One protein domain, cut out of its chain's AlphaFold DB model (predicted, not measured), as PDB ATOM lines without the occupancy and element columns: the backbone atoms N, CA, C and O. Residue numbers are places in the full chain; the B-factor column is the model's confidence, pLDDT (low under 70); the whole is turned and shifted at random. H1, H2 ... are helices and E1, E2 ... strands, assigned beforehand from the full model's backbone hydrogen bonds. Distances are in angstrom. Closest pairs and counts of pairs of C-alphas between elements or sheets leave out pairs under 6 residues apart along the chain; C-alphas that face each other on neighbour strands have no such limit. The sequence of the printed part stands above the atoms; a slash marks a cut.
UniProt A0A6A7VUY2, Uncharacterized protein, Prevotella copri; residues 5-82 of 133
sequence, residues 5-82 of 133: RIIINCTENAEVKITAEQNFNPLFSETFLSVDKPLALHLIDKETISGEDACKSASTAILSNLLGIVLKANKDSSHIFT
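Overview. This is residues 5 to 82 of the 133 residues of an uncharacterized protein of Prevotella copri (UniProt A0A6A7VUY2). A twisted sheet of four antiparallel strands, E1 to E4, side by side, makes one part of the model, and an arm of the unnamed stretch 34 to 45 with the helices H1 and H2 runs away from one end of it, sheet and arm standing like an open V. The unnamed stretch 34 to 45 leads out from E3 to the small helix H1 at the far end, and the longer helix H2 leads back to the sheet, meeting it with its residues 66 to 72. The printed part has 78 residues with two named helices and four named strands, in the order E1 E2 E3 H1 H2 E4, of mixed class; the sheet's order is E1, E2, E3, E4. It is only just loose, close to compact, with a radius of gyration of the C-alphas of 14.1 A and spans of 42 by 32 by 19 A.

Arrangement. The inner strands of the sheet are E2, residues 15 to 22, and E3, residues 25 to 33; the edge strands are E1, residues 5 to 10, and E4, residues 74 to 80. E1, E2 and E3 form a meander, each strand the antiparallel neighbour of the one before. E1 and E2 are a hairpin at 165 degrees, with N 7 and O 19 at 2.8 A. E2 and E3 are a hairpin too, also at 165 degrees, with N 18 and O 30 at 2.8 A. E3 bends by 54 degrees at residue 28. E3 and E4 are antiparallel at 167 degrees, with N 29 and O 79 at 2.9 A. H2, residues 58 to 72, is on the sheet but only grazes it, with its residues 66 to 72; its closest C-alphas to E3 are those of Val 70 and Phe 32, 6.6 A apart. H1, residues 46 to 50, is not on the sheet. H1 and H2 are close but not clearly touching, the closest C-alphas being those of Ile 49 and Ala 58, 5.6 A apart. H1 is apart from E1, E2 and E4. Every O i to N i+4 pair is within hydrogen-bond range in H1, and 10 of 11 are in H2.

Along the chain. E3 is 24.3 A long from first to last C-alpha, E2 23.0 A, E4 18.6 A and E1 16.0 A. H2 measures 21.8 A and H1 6.2 A. E1 begins at C-alpha 5, (146.712, 255.886, 193.093). H2 begins at C-alpha 58, (132.559, 249.665, 183.852), and E4 ends at C-alpha 80, (147.812, 268.882, 201.130).

Size, cuts and confidence. The two C-alphas farthest apart are those of Glu 47 and Thr 82, 43.0 A. The printed part has no cut. The link from E3 to H1, 12 residues, is long; that from H1 to H2 is short, and the others are tight. The mean pLDDT of the printed part is 86.0, and residues 54 to 56 are under 70.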
ATOM      1  N   ARG A   5     148.087 256.350 192.886       91.69
ATOM      2  CA  ARG A   5     146.712 255.886 193.093       91.69
ATOM      3  C   ARG A   5     145.806 257.051 193.455       91.69
ATOM      4  O   ARG A   5     146.228 257.976 194.141       91.69
ATOM      5  N   ILE A   6     144.557 256.977 193.013       91.44
ATOM      6  CA  ILE A   6     143.469 257.805 193.532       91.44
ATOM      7  C   ILE A   6     142.533 256.862 194.276       91.44
ATOM      8  O   ILE A   6     142.053 255.883 193.711       91.44
ATOM      9  N   ILE A   7     142.316 257.147 195.552       91.25
ATOM     10  CA  ILE A   7     141.423 256.406 196.431       91.25
ATOM     11  C   ILE A   7     140.165 257.243 196.597       91.25
ATOM     12  O   ILE A   7     140.243 258.418 196.956       91.25
ATOM     13  N   ILE A   8     139.016 256.629 196.343       89.19
ATOM     14  CA  ILE A   8     137.708 257.255 196.494       89.19
ATOM     15  C   ILE A   8     136.971 256.478 197.577       89.19
ATOM     16  O   ILE A   8     136.665 255.302 197.396       89.19
ATOM     17  N   ASN A   9     136.730 257.126 198.714       89.38
ATOM     18  CA  ASN A   9     135.941 256.571 199.804       89.38
ATOM     19  C   ASN A   9     134.587 257.266 199.816       89.38
ATOM     20  O   ASN A   9     134.518 258.490 199.912       89.38
ATOM     21  N   CYS A  10     133.525 256.477 199.733       85.31
ATOM     22  CA  CYS A  10     132.156 256.966 199.767       85.31
ATOM     23  C   CYS A  10     131.501 256.416 201.029       85.31
ATOM     24  O   CYS A  10     131.455 255.197 201.205       85.31
ATOM     25  N   THR A  11     131.030 257.288 201.916       78.62
ATOM     26  CA  THR A  11     130.366 256.863 203.156       78.62
ATOM     27  C   THR A  11     128.847 256.899 203.005       78.62
ATOM     28  O   THR A  11     128.301 257.536 202.100       78.62
ATOM     29  N   GLU A  12     128.135 256.221 203.907       70.88
ATOM     30  CA  GLU A  12     126.664 256.201 203.912       70.88
ATOM     31  C   GLU A  12     126.042 257.595 204.098       70.88
ATOM     32  O   GLU A  12     124.928 257.835 203.625       70.88
ATOM     33  N   ASN A  13     126.796 258.527 204.691       74.31
ATOM     34  CA  ASN A  13     126.410 259.922 204.919       74.31
ATOM     35  C   ASN A  13     126.554 260.806 203.667       74.31
ATOM     36  O   ASN A  13     126.532 262.028 203.779       74.31
ATOM     37  N   ALA A  14     126.723 260.194 202.489       80.50
ATOM     38  CA  ALA A  14     126.908 260.871 201.206       80.50
ATOM     39  C   ALA A  14     128.134 261.808 201.165       80.50
ATOM     40  O   ALA A  14     128.214 262.751 200.373       80.50
ATOM     41  N   GLU A  15     129.130 261.490 201.992       89.56
ATOM     42  CA  GLU A  15     130.467 262.061 201.912       89.56
ATOM     43  C   GLU A  15     131.281 261.294 200.865       89.56
ATOM     44  O   GLU A  15     131.374 260.063 200.909       89.56
ATOM     45  N   VAL A  16     131.889 262.031 199.939       91.56
ATOM     46  CA  VAL A  16     132.844 261.510 198.961       91.56
ATOM     47  C   VAL A  16     134.210 262.095 199.278       91.56
ATOM     48  O   VAL A  16     134.442 263.290 199.104       91.56
ATOM     49  N   LYS A  17     135.133 261.244 199.723       93.44
ATOM     50  CA  LYS A  17     136.519 261.614 199.994       93.44
ATOM     51  C   LYS A  17     137.437 261.068 198.914       93.44
ATOM     52  O   LYS A  17     137.575 259.856 198.756       93.44
ATOM     53  N   ILE A  18     138.123 261.969 198.225       93.75
ATOM     54  CA  ILE A  18     139.110 261.655 197.195       93.75
ATOM     55  C   ILE A  18     140.496 261.881 197.786       93.75
ATOM     56  O   ILE A  18     140.767 262.930 198.357       93.75
ATOM     57  N   THR A  19     141.382 260.897 197.684       95.25
ATOM     58  CA  THR A  19     142.774 260.990 198.145       95.25
ATOM     59  C   THR A  19     143.708 260.546 197.035       95.25
ATOM     60  O   THR A  19     143.577 259.434 196.530       95.25
ATOM     61  N   ALA A  20     144.666 261.389 196.662       95.06
ATOM     62  CA  ALA A  20     145.735 261.000 195.753       95.06
ATOM     63  C   ALA A  20     146.949 260.537 196.557       95.06
ATOM     64  O   ALA A  20     147.393 261.237 197.466       95.06
ATOM     65  N   GLU A  21     147.516 259.389 196.200       92.00
ATOM     66  CA  GLU A  21     148.702 258.823 196.835       92.00
ATOM     67  C   GLU A  21     149.799 258.517 195.812       92.00
ATOM     68  O   GLU A  21     149.526 258.106 194.684       92.00
ATOM     69  N   GLN A  22     151.057 258.653 196.233       88.50
ATOM     70  CA  GLN A  22     152.226 258.156 195.512       88.50
ATOM     71  C   GLN A  22     153.055 257.259 196.429       88.50
ATOM     72  O   GLN A  22     153.470 257.675 197.512       88.50
ATOM     73  N   ASN A  23     153.320 256.028 195.988       82.62
ATOM     74  CA  ASN A  23     154.006 255.000 196.772       82.62
ATOM     75  C   ASN A  23     153.425 254.895 198.198       82.62
ATOM     76  O   ASN A  23     154.175 254.931 199.175       82.62
ATOM     77  N   PHE A  24     152.093 254.832 198.320       78.44
ATOM     78  CA  PHE A  24     151.370 254.767 199.602       78.44
ATOM     79  C   PHE A  24     151.584 255.978 200.540       78.44
ATOM     80  O   PHE A  24     151.404 255.876 201.759       78.44
ATOM     81  N   ASN A  25     152.022 257.124 200.011       82.50
ATOM     82  CA  ASN A  25     152.040 258.395 200.733       82.50
ATOM     83  C   ASN A  25     150.964 259.300 200.135       82.50
ATOM     84  O   ASN A  25     151.049 259.595 198.938       82.50
ATOM     85  N   PRO A  26     149.970 259.752 200.913       90.56
ATOM     86  CA  PRO A  26     149.001 260.705 200.406       90.56
ATOM     87  C   PRO A  26     149.678 262.036 200.088       90.56
ATOM     88  O   PRO A  26     150.551 262.498 200.817       90.56
ATOM     89  N   LEU A  27     149.280 262.622 198.965       93.00
ATOM     90  CA  LEU A  27     149.744 263.913 198.469       93.00
ATOM     91  C   LEU A  27     148.718 264.992 198.800       93.00
ATOM     92  O   LEU A  27     149.053 266.028 199.367       93.00
ATOM     93  N   PHE A  28     147.452 264.711 198.498       96.06
ATOM     94  CA  PHE A  28     146.331 265.556 198.877       96.06
ATOM     95  C   PHE A  28     145.076 264.719 199.112       96.06
ATOM     96  O   PHE A  28     144.963 263.587 198.631       96.06
ATOM     97  N   SER A  29     144.124 265.303 199.829       96.19
ATOM     98  CA  SER A  29     142.765 264.790 199.927       96.19
ATOM     99  C   SER A  29     141.745 265.913 199.857       96.19
ATOM    100  O   SER A  29     141.983 266.994 200.392       96.19
ATOM    101  N   GLU A  30     140.597 265.634 199.264       96.19
ATOM    102  CA  GLU A  30     139.440 266.521 199.241       96.19
ATOM    103  C   GLU A  30     138.196 265.749 199.661       96.19
ATOM    104  O   GLU A  30     138.059 264.563 199.347       96.19
ATOM    105  N   THR A  31     137.303 266.431 200.366       95.38
ATOM    106  CA  THR A  31     136.043 265.877 200.855       95.38
ATOM    107  C   THR A  31     134.891 266.700 200.295       95.38
ATOM    108  O   THR A  31     134.919 267.933 200.329       95.38
ATOM    109  N   PHE A  32     133.876 266.008 199.791       94.50
ATOM    110  CA  PHE A  32     132.681 266.591 199.199       94.50
ATOM    111  C   PHE A  32     131.440 266.030 199.882       94.50
ATOM    112  O   PHE A  32     131.350 264.825 200.117       94.50
ATOM    113  N   LEU A  33     130.473 266.898 200.155       92.56
ATOM    114  CA  LEU A  33     129.166 266.535 200.687       92.56
ATOM    115  C   LEU A  33     128.146 266.601 199.557       92.56
ATOM    116  O   LEU A  33     127.864 267.671 199.007       92.56
ATOM    117  N   SER A  34     127.616 265.439 199.202       85.75
ATOM    118  CA  SER A  34     126.614 265.277 198.157       85.75
ATOM    119  C   SER A  34     125.280 264.845 198.759       85.75
ATOM    120  O   SER A  34     125.235 264.246 199.824       85.75
ATOM    121  N   VAL A  35     124.178 265.117 198.063       83.69
ATOM    122  CA  VAL A  35     122.890 264.438 198.310       83.69
ATOM    123  C   VAL A  35     122.740 263.181 197.447       83.69
ATOM    124  O   VAL A  35     122.073 262.225 197.839       83.69
ATOM    125  N   ASP A  36     123.402 263.168 196.289       84.81
ATOM    126  CA  ASP A  36     123.445 262.047 195.358       84.81
ATOM    127  C   ASP A  36     124.443 260.990 195.847       84.81
ATOM    128  O   ASP A  36     125.558 261.320 196.265       84.81
ATOM    129  N   LYS A  37     124.057 259.712 195.754       80.75
ATOM    130  CA  LYS A  37     124.912 258.574 196.113       80.75
ATOM    131  C   LYS A  37     125.642 258.015 194.885       80.75
ATOM    132  O   LYS A  37     125.025 257.896 193.824       80.75
ATOM    133  N   PRO A  38     126.921 257.621 195.025       81.00
ATOM    134  CA  PRO A  38     127.655 256.920 193.978       81.00
ATOM    135  C   PRO A  38     126.971 255.634 193.526       81.00
ATOM    136  O   PRO A  38     126.315 254.954 194.318       81.00
ATOM    137  N   LEU A  39     127.172 255.286 192.255       80.69
ATOM    138  CA  LEU A  39     126.709 254.025 191.689       80.69
ATOM    139  C   LEU A  39     127.257 252.841 192.503       80.69
ATOM    140  O   LEU A  39     128.462 252.733 192.736       80.69
ATOM    141  N   ALA A  40     126.371 251.940 192.922       78.50
ATOM    142  CA  ALA A  40     126.777 250.745 193.644       78.50
ATOM    143  C   ALA A  40     127.495 249.760 192.708       78.50
ATOM    144  O   ALA A  40     127.007 249.463 191.620       78.50
ATOM    145  N   LEU A  41     128.630 249.205 193.150       76.69
ATOM    146  CA  LEU A  41     129.479 248.342 192.313       76.69
ATOM    147  C   LEU A  41     128.765 247.082 191.797       76.69
ATOM    148  O   LEU A  41     129.070 246.617 190.707       76.69
ATOM    149  N   HIS A  42     127.793 246.548 192.542       75.94
ATOM    150  CA  HIS A  42     127.026 245.364 192.134       75.94
ATOM    151  C   HIS A  42     126.068 245.620 190.957       75.94
ATOM    152  O   HIS A  42     125.484 244.674 190.441       75.94
ATOM    153  N   LEU A  43     125.883 246.882 190.551       74.44
ATOM    154  CA  LEU A  43     125.078 247.259 189.386       74.44
ATOM    155  C   LEU A  43     125.870 247.180 188.073       74.44
ATOM    156  O   LEU A  43     125.313 247.435 187.010       74.44
ATOM    157  N   ILE A  44     127.163 246.858 188.143       78.81
ATOM    158  CA  ILE A  44     128.020 246.672 186.977       78.81
ATOM    159  C   ILE A  44     127.904 245.216 186.545       78.81
ATOM    160  O   ILE A  44     128.337 244.313 187.265       78.81
ATOM    161  N   ASP A  45     127.316 244.990 185.375       78.75
ATOM    162  CA  ASP A  45     127.196 243.648 184.820       78.75
ATOM    163  C   ASP A  45     128.536 243.127 184.264       78.75
ATOM    164  O   ASP A  45     129.503 243.863 184.025       78.75
ATOM    165  N   LYS A  46     128.622 241.803 184.119       79.62
ATOM    166  CA  LYS A  46     129.846 241.133 183.672       79.62
ATOM    167  C   LYS A  46     130.147 241.479 182.216       79.62
ATOM    168  O   LYS A  46     131.311 241.637 181.853       79.62
ATOM    169  N   GLU A  47     129.103 241.612 181.407       78.62
ATOM    170  CA  GLU A  47     129.156 241.971 179.997       78.62
ATOM    171  C   GLU A  47     129.867 243.322 179.797       78.62
ATOM    172  O   GLU A  47     130.764 243.418 178.963       78.62
ATOM    173  N   THR A  48     129.564 244.311 180.640       75.06
ATOM    174  CA  THR A  48     130.157 245.658 180.713       75.06
ATOM    175  C   THR A  48     131.643 245.626 181.081       75.06
ATOM    176  O   THR A  48     132.414 246.484 180.650       75.06
ATOM    177  N   ILE A  49     132.077 244.633 181.862       78.25
ATOM    178  CA  ILE A  49     133.495 244.428 182.202       78.25
ATOM    179  C   ILE A  49     134.236 243.720 181.060       78.25
ATOM    180  O   ILE A  49     135.404 244.006 180.811       78.25
ATOM    181  N   SER A  50     133.571 242.787 180.376       78.25
ATOM    182  CA  SER A  50     134.161 241.971 179.305       78.25
ATOM    183  C   SER A  50     134.088 242.592 177.906       78.25
ATOM    184  O   SER A  50     134.688 242.058 176.976       78.25
ATOM    185  N   GLY A  51     133.335 243.679 177.738       74.88
ATOM    186  CA  GLY A  51     133.162 244.357 176.458       74.88
ATOM    187  C   GLY A  51     134.411 245.131 176.028       74.88
ATOM    188  O   GLY A  51     135.050 245.800 176.833       74.88
ATOM    189  N   GLU A  52     134.732 245.084 174.734       76.19
ATOM    190  CA  GLU A  52     135.890 245.789 174.153       76.19
ATOM    191  C   GLU A  52     135.647 247.298 173.935       76.19
ATOM    192  O   GLU A  52     136.584 248.057 173.685       76.19
ATOM    193  N   ASP A  53     134.397 247.762 174.040       76.62
ATOM    194  CA  ASP A  53     134.039 249.172 173.871       76.62
ATOM    195  C   ASP A  53     134.407 249.986 175.125       76.62
ATOM    196  O   ASP A  53     133.689 249.993 176.128       76.62
ATOM    197  N   ALA A  54     135.520 250.721 175.053       65.56
ATOM    198  CA  ALA A  54     136.022 251.554 176.146       65.56
ATOM    199  C   ALA A  54     135.008 252.609 176.642       65.56
ATOM    200  O   ALA A  54     134.994 252.945 177.833       65.56
ATOM    201  N   CYS A  55     134.125 253.104 175.765       65.25
ATOM    202  CA  CYS A  55     133.077 254.064 176.125       65.25
ATOM    203  C   CYS A  55     131.967 253.420 176.963       65.25
ATOM    204  O   CYS A  55     131.288 254.115 177.718       65.25
ATOM    205  N   LYS A  56     131.810 252.098 176.866       68.12
ATOM    206  CA  LYS A  56     130.879 251.296 177.667       68.12
ATOM    207  C   LYS A  56     131.573 250.546 178.798       68.12
ATOM    208  O   LYS A  56     130.954 249.680 179.397       68.12
ATOM    209  N   SER A  57     132.832 250.857 179.107       82.75
ATOM    210  CA  SER A  57     133.525 250.167 180.192       82.75
ATOM    211  C   SER A  57     132.905 250.492 181.553       82.75
ATOM    212  O   SER A  57     132.486 251.625 181.821       82.75
ATOM    213  N   ALA A  58     132.936 249.506 182.449       83.81
ATOM    214  CA  ALA A  58     132.559 249.665 183.852       83.81
ATOM    215  C   ALA A  58     133.237 250.884 184.502       83.81
ATOM    216  O   ALA A  58     132.593 251.689 185.176       83.81
ATOM    217  N   SER A  59     134.538 251.047 184.252       84.50
ATOM    218  CA  SER A  59     135.346 252.138 184.795       84.50
ATOM    219  C   SER A  59     134.858 253.506 184.323       84.50
ATOM    220  O   SER A  59     134.720 254.417 185.137       84.50
ATOM    221  N   THR A  60     134.543 253.654 183.031       85.50
ATOM    222  CA  THR A  60     134.007 254.906 182.475       85.50
ATOM    223  C   THR A  60     132.664 255.261 183.110       85.50
ATOM    224  O   THR A  60     132.450 256.422 183.470       85.50
ATOM    225  N   ALA A  61     131.777 254.279 183.293       83.31
ATOM    226  CA  ALA A  61     130.467 254.491 183.907       83.31
ATOM    227  C   ALA A  61     130.588 254.940 185.375       83.31
ATOM    228  O   ALA A  61     129.987 255.945 185.762       83.31
ATOM    229  N   ILE A  62     131.418 254.249 186.168       86.94
ATOM    230  CA  ILE A  62     131.686 254.608 187.569       86.94
ATOM    231  C   ILE A  62     132.275 256.020 187.662       86.94
ATOM    232  O   ILE A  62     131.770 256.856 188.411       86.94
ATOM    233  N   LEU A  63     133.334 256.302 186.897       88.12
ATOM    234  CA  LEU A  63     134.042 257.580 186.972       88.12
ATOM    235  C   LEU A  63     133.180 258.747 186.485       88.12
ATOM    236  O   LEU A  63     133.218 259.810 187.095       88.12
ATOM    237  N   SER A  64     132.367 258.557 185.441       88.44
ATOM    238  CA  SER A  64     131.454 259.604 184.962       88.44
ATOM    239  C   SER A  64     130.351 259.903 185.977       88.44
ATOM    240  O   SER A  64     130.028 261.068 186.205       88.44
ATOM    241  N   ASN A  65     129.800 258.871 186.631       88.81
ATOM    242  CA  ASN A  65     128.830 259.055 187.710       88.81
ATOM    243  C   ASN A  65     129.449 259.820 188.888       88.81
ATOM    244  O   ASN A  65     128.898 260.835 189.311       88.81
ATOM    245  N   LEU A  66     130.619 259.384 189.363       89.62
ATOM    246  CA  LEU A  66     131.342 260.045 190.450       89.62
ATOM    247  C   LEU A  66     131.696 261.493 190.108       89.62
ATOM    248  O   LEU A  66     131.493 262.377 190.937       89.62
ATOM    249  N   LEU A  67     132.168 261.757 188.890       91.25
ATOM    250  CA  LEU A  67     132.454 263.113 188.429       91.25
ATOM    251  C   LEU A  67     131.191 263.983 188.460       91.25
ATOM    252  O   LEU A  67     131.234 265.104 188.956       91.25
ATOM    253  N   GLY A  68     130.058 263.457 187.986       92.69
ATOM    254  CA  GLY A  68     128.772 264.155 188.034       92.69
ATOM    255  C   GLY A  68     128.312 264.484 189.457       92.69
ATOM    256  O   GLY A  68     127.764 265.561 189.679       92.69
ATOM    257  N   ILE A  69     128.565 263.588 190.413       90.69
ATOM    258  CA  ILE A  69     128.283 263.798 191.841       90.69
ATOM    259  C   ILE A  69     129.183 264.901 192.404       90.69
ATOM    260  O   ILE A  69     128.686 265.877 192.959       90.69
ATOM    261  N   VAL A  70     130.500 264.789 192.212       91.94
ATOM    262  CA  VAL A  70     131.489 265.750 192.729       91.94
ATOM    263  C   VAL A  70     131.251 267.157 192.179       91.94
ATOM    264  O   VAL A  70     131.338 268.121 192.929       91.94
ATOM    265  N   LEU A  71     130.890 267.286 190.896       92.00
ATOM    266  CA  LEU A  71     130.598 268.582 190.269       92.00
ATOM    267  C   LEU A  71     129.358 269.285 190.843       92.00
ATOM    268  O   LEU A  71     129.245 270.503 190.715       92.00
ATOM    269  N   LYS A  72     128.422 268.541 191.443       92.94
ATOM    270  CA  LYS A  72     127.210 269.085 192.079       92.94
ATOM    271  C   LYS A  72     127.334 269.216 193.597       92.94
ATOM    272  O   LYS A  72     126.521 269.898 194.215       92.94
ATOM    273  N   ALA A  73     128.293 268.516 194.192       91.94
ATOM    274  CA  ALA A  73     128.494 268.467 195.627       91.94
ATOM    275  C   ALA A  73     129.112 269.767 196.156       91.94
ATOM    276  O   ALA A  73     129.865 270.459 195.467       91.94
ATOM    277  N   ASN A  74     128.847 270.063 197.427       93.81
ATOM    278  CA  ASN A  74     129.559 271.125 198.123       93.81
ATOM    279  C   ASN A  74     130.903 270.585 198.600       93.81
ATOM    280  O   ASN A  74     130.965 269.559 199.281       93.81
ATOM    281  N   LYS A  75     131.986 271.283 198.263       94.25
ATOM    282  CA  LYS A  75     133.297 270.975 198.828       94.25
ATOM    283  C   LYS A  75     133.288 271.339 200.311       94.25
ATOM    284  O   LYS A  75     133.026 272.486 200.659       94.25
ATOM    285  N   ASP A  76     133.582 270.360 201.152       94.25
ATOM    286  CA  ASP A  76     133.633 270.518 202.604       94.25
ATOM    287  C   ASP A  76     135.045 270.888 203.061       94.25
ATOM    288  O   ASP A  76     135.259 271.886 203.746       94.25
ATOM    289  N   SER A  77     136.039 270.120 202.617       94.44
ATOM    290  CA  SER A  77     137.418 270.298 203.062       94.44
ATOM    291  C   SER A  77     138.436 269.867 202.007       94.44
ATOM    292  O   SER A  77     138.154 269.101 201.084       94.44
ATOM    293  N   SER A  78     139.653 270.396 202.125       95.88
ATOM    294  CA  SER A  78     140.811 269.950 201.351       95.88
ATOM    295  C   SER A  78     142.081 270.047 202.168       95.88
ATOM    296  O   SER A  78     142.231 270.968 202.967       95.88
ATOM    297  N   HIS A  79     143.005 269.128 201.917       95.50
ATOM    298  CA  HIS A  79     144.279 269.051 202.612       95.50
ATOM    299  C   HIS A  79     145.404 268.646 201.665       95.50
ATOM    300  O   HIS A  79     145.232 267.721 200.873       95.50
ATOM    301  N   ILE A  80     146.560 269.301 201.775       95.56
ATOM    302  CA  ILE A  80     147.812 268.882 201.130       95.56
ATOM    303  C   ILE A  80     148.726 268.368 202.233       95.56
ATOM    304  O   ILE A  80     149.007 269.088 203.189       95.56
ATOM    305  N   PHE A  81     149.197 267.133 202.096       90.31
ATOM    306  CA  PHE A  81     150.008 266.495 203.125       90.31
ATOM    307  C   PHE A  81     151.452 266.985 203.052       90.31
ATOM    308  O   PHE A  81     152.134 266.865 202.034       90.31
ATOM    309  N   THR A  82     151.941 267.505 204.169       89.06
ATOM    310  CA  THR A  82     153.346 267.853 204.347       89.06
ATOM    311  C   THR A  82     154.169 266.617 204.706       89.06
ATOM    312  O   THR A  82     153.672 265.665 205.311       89.06
TER     313      THR A  82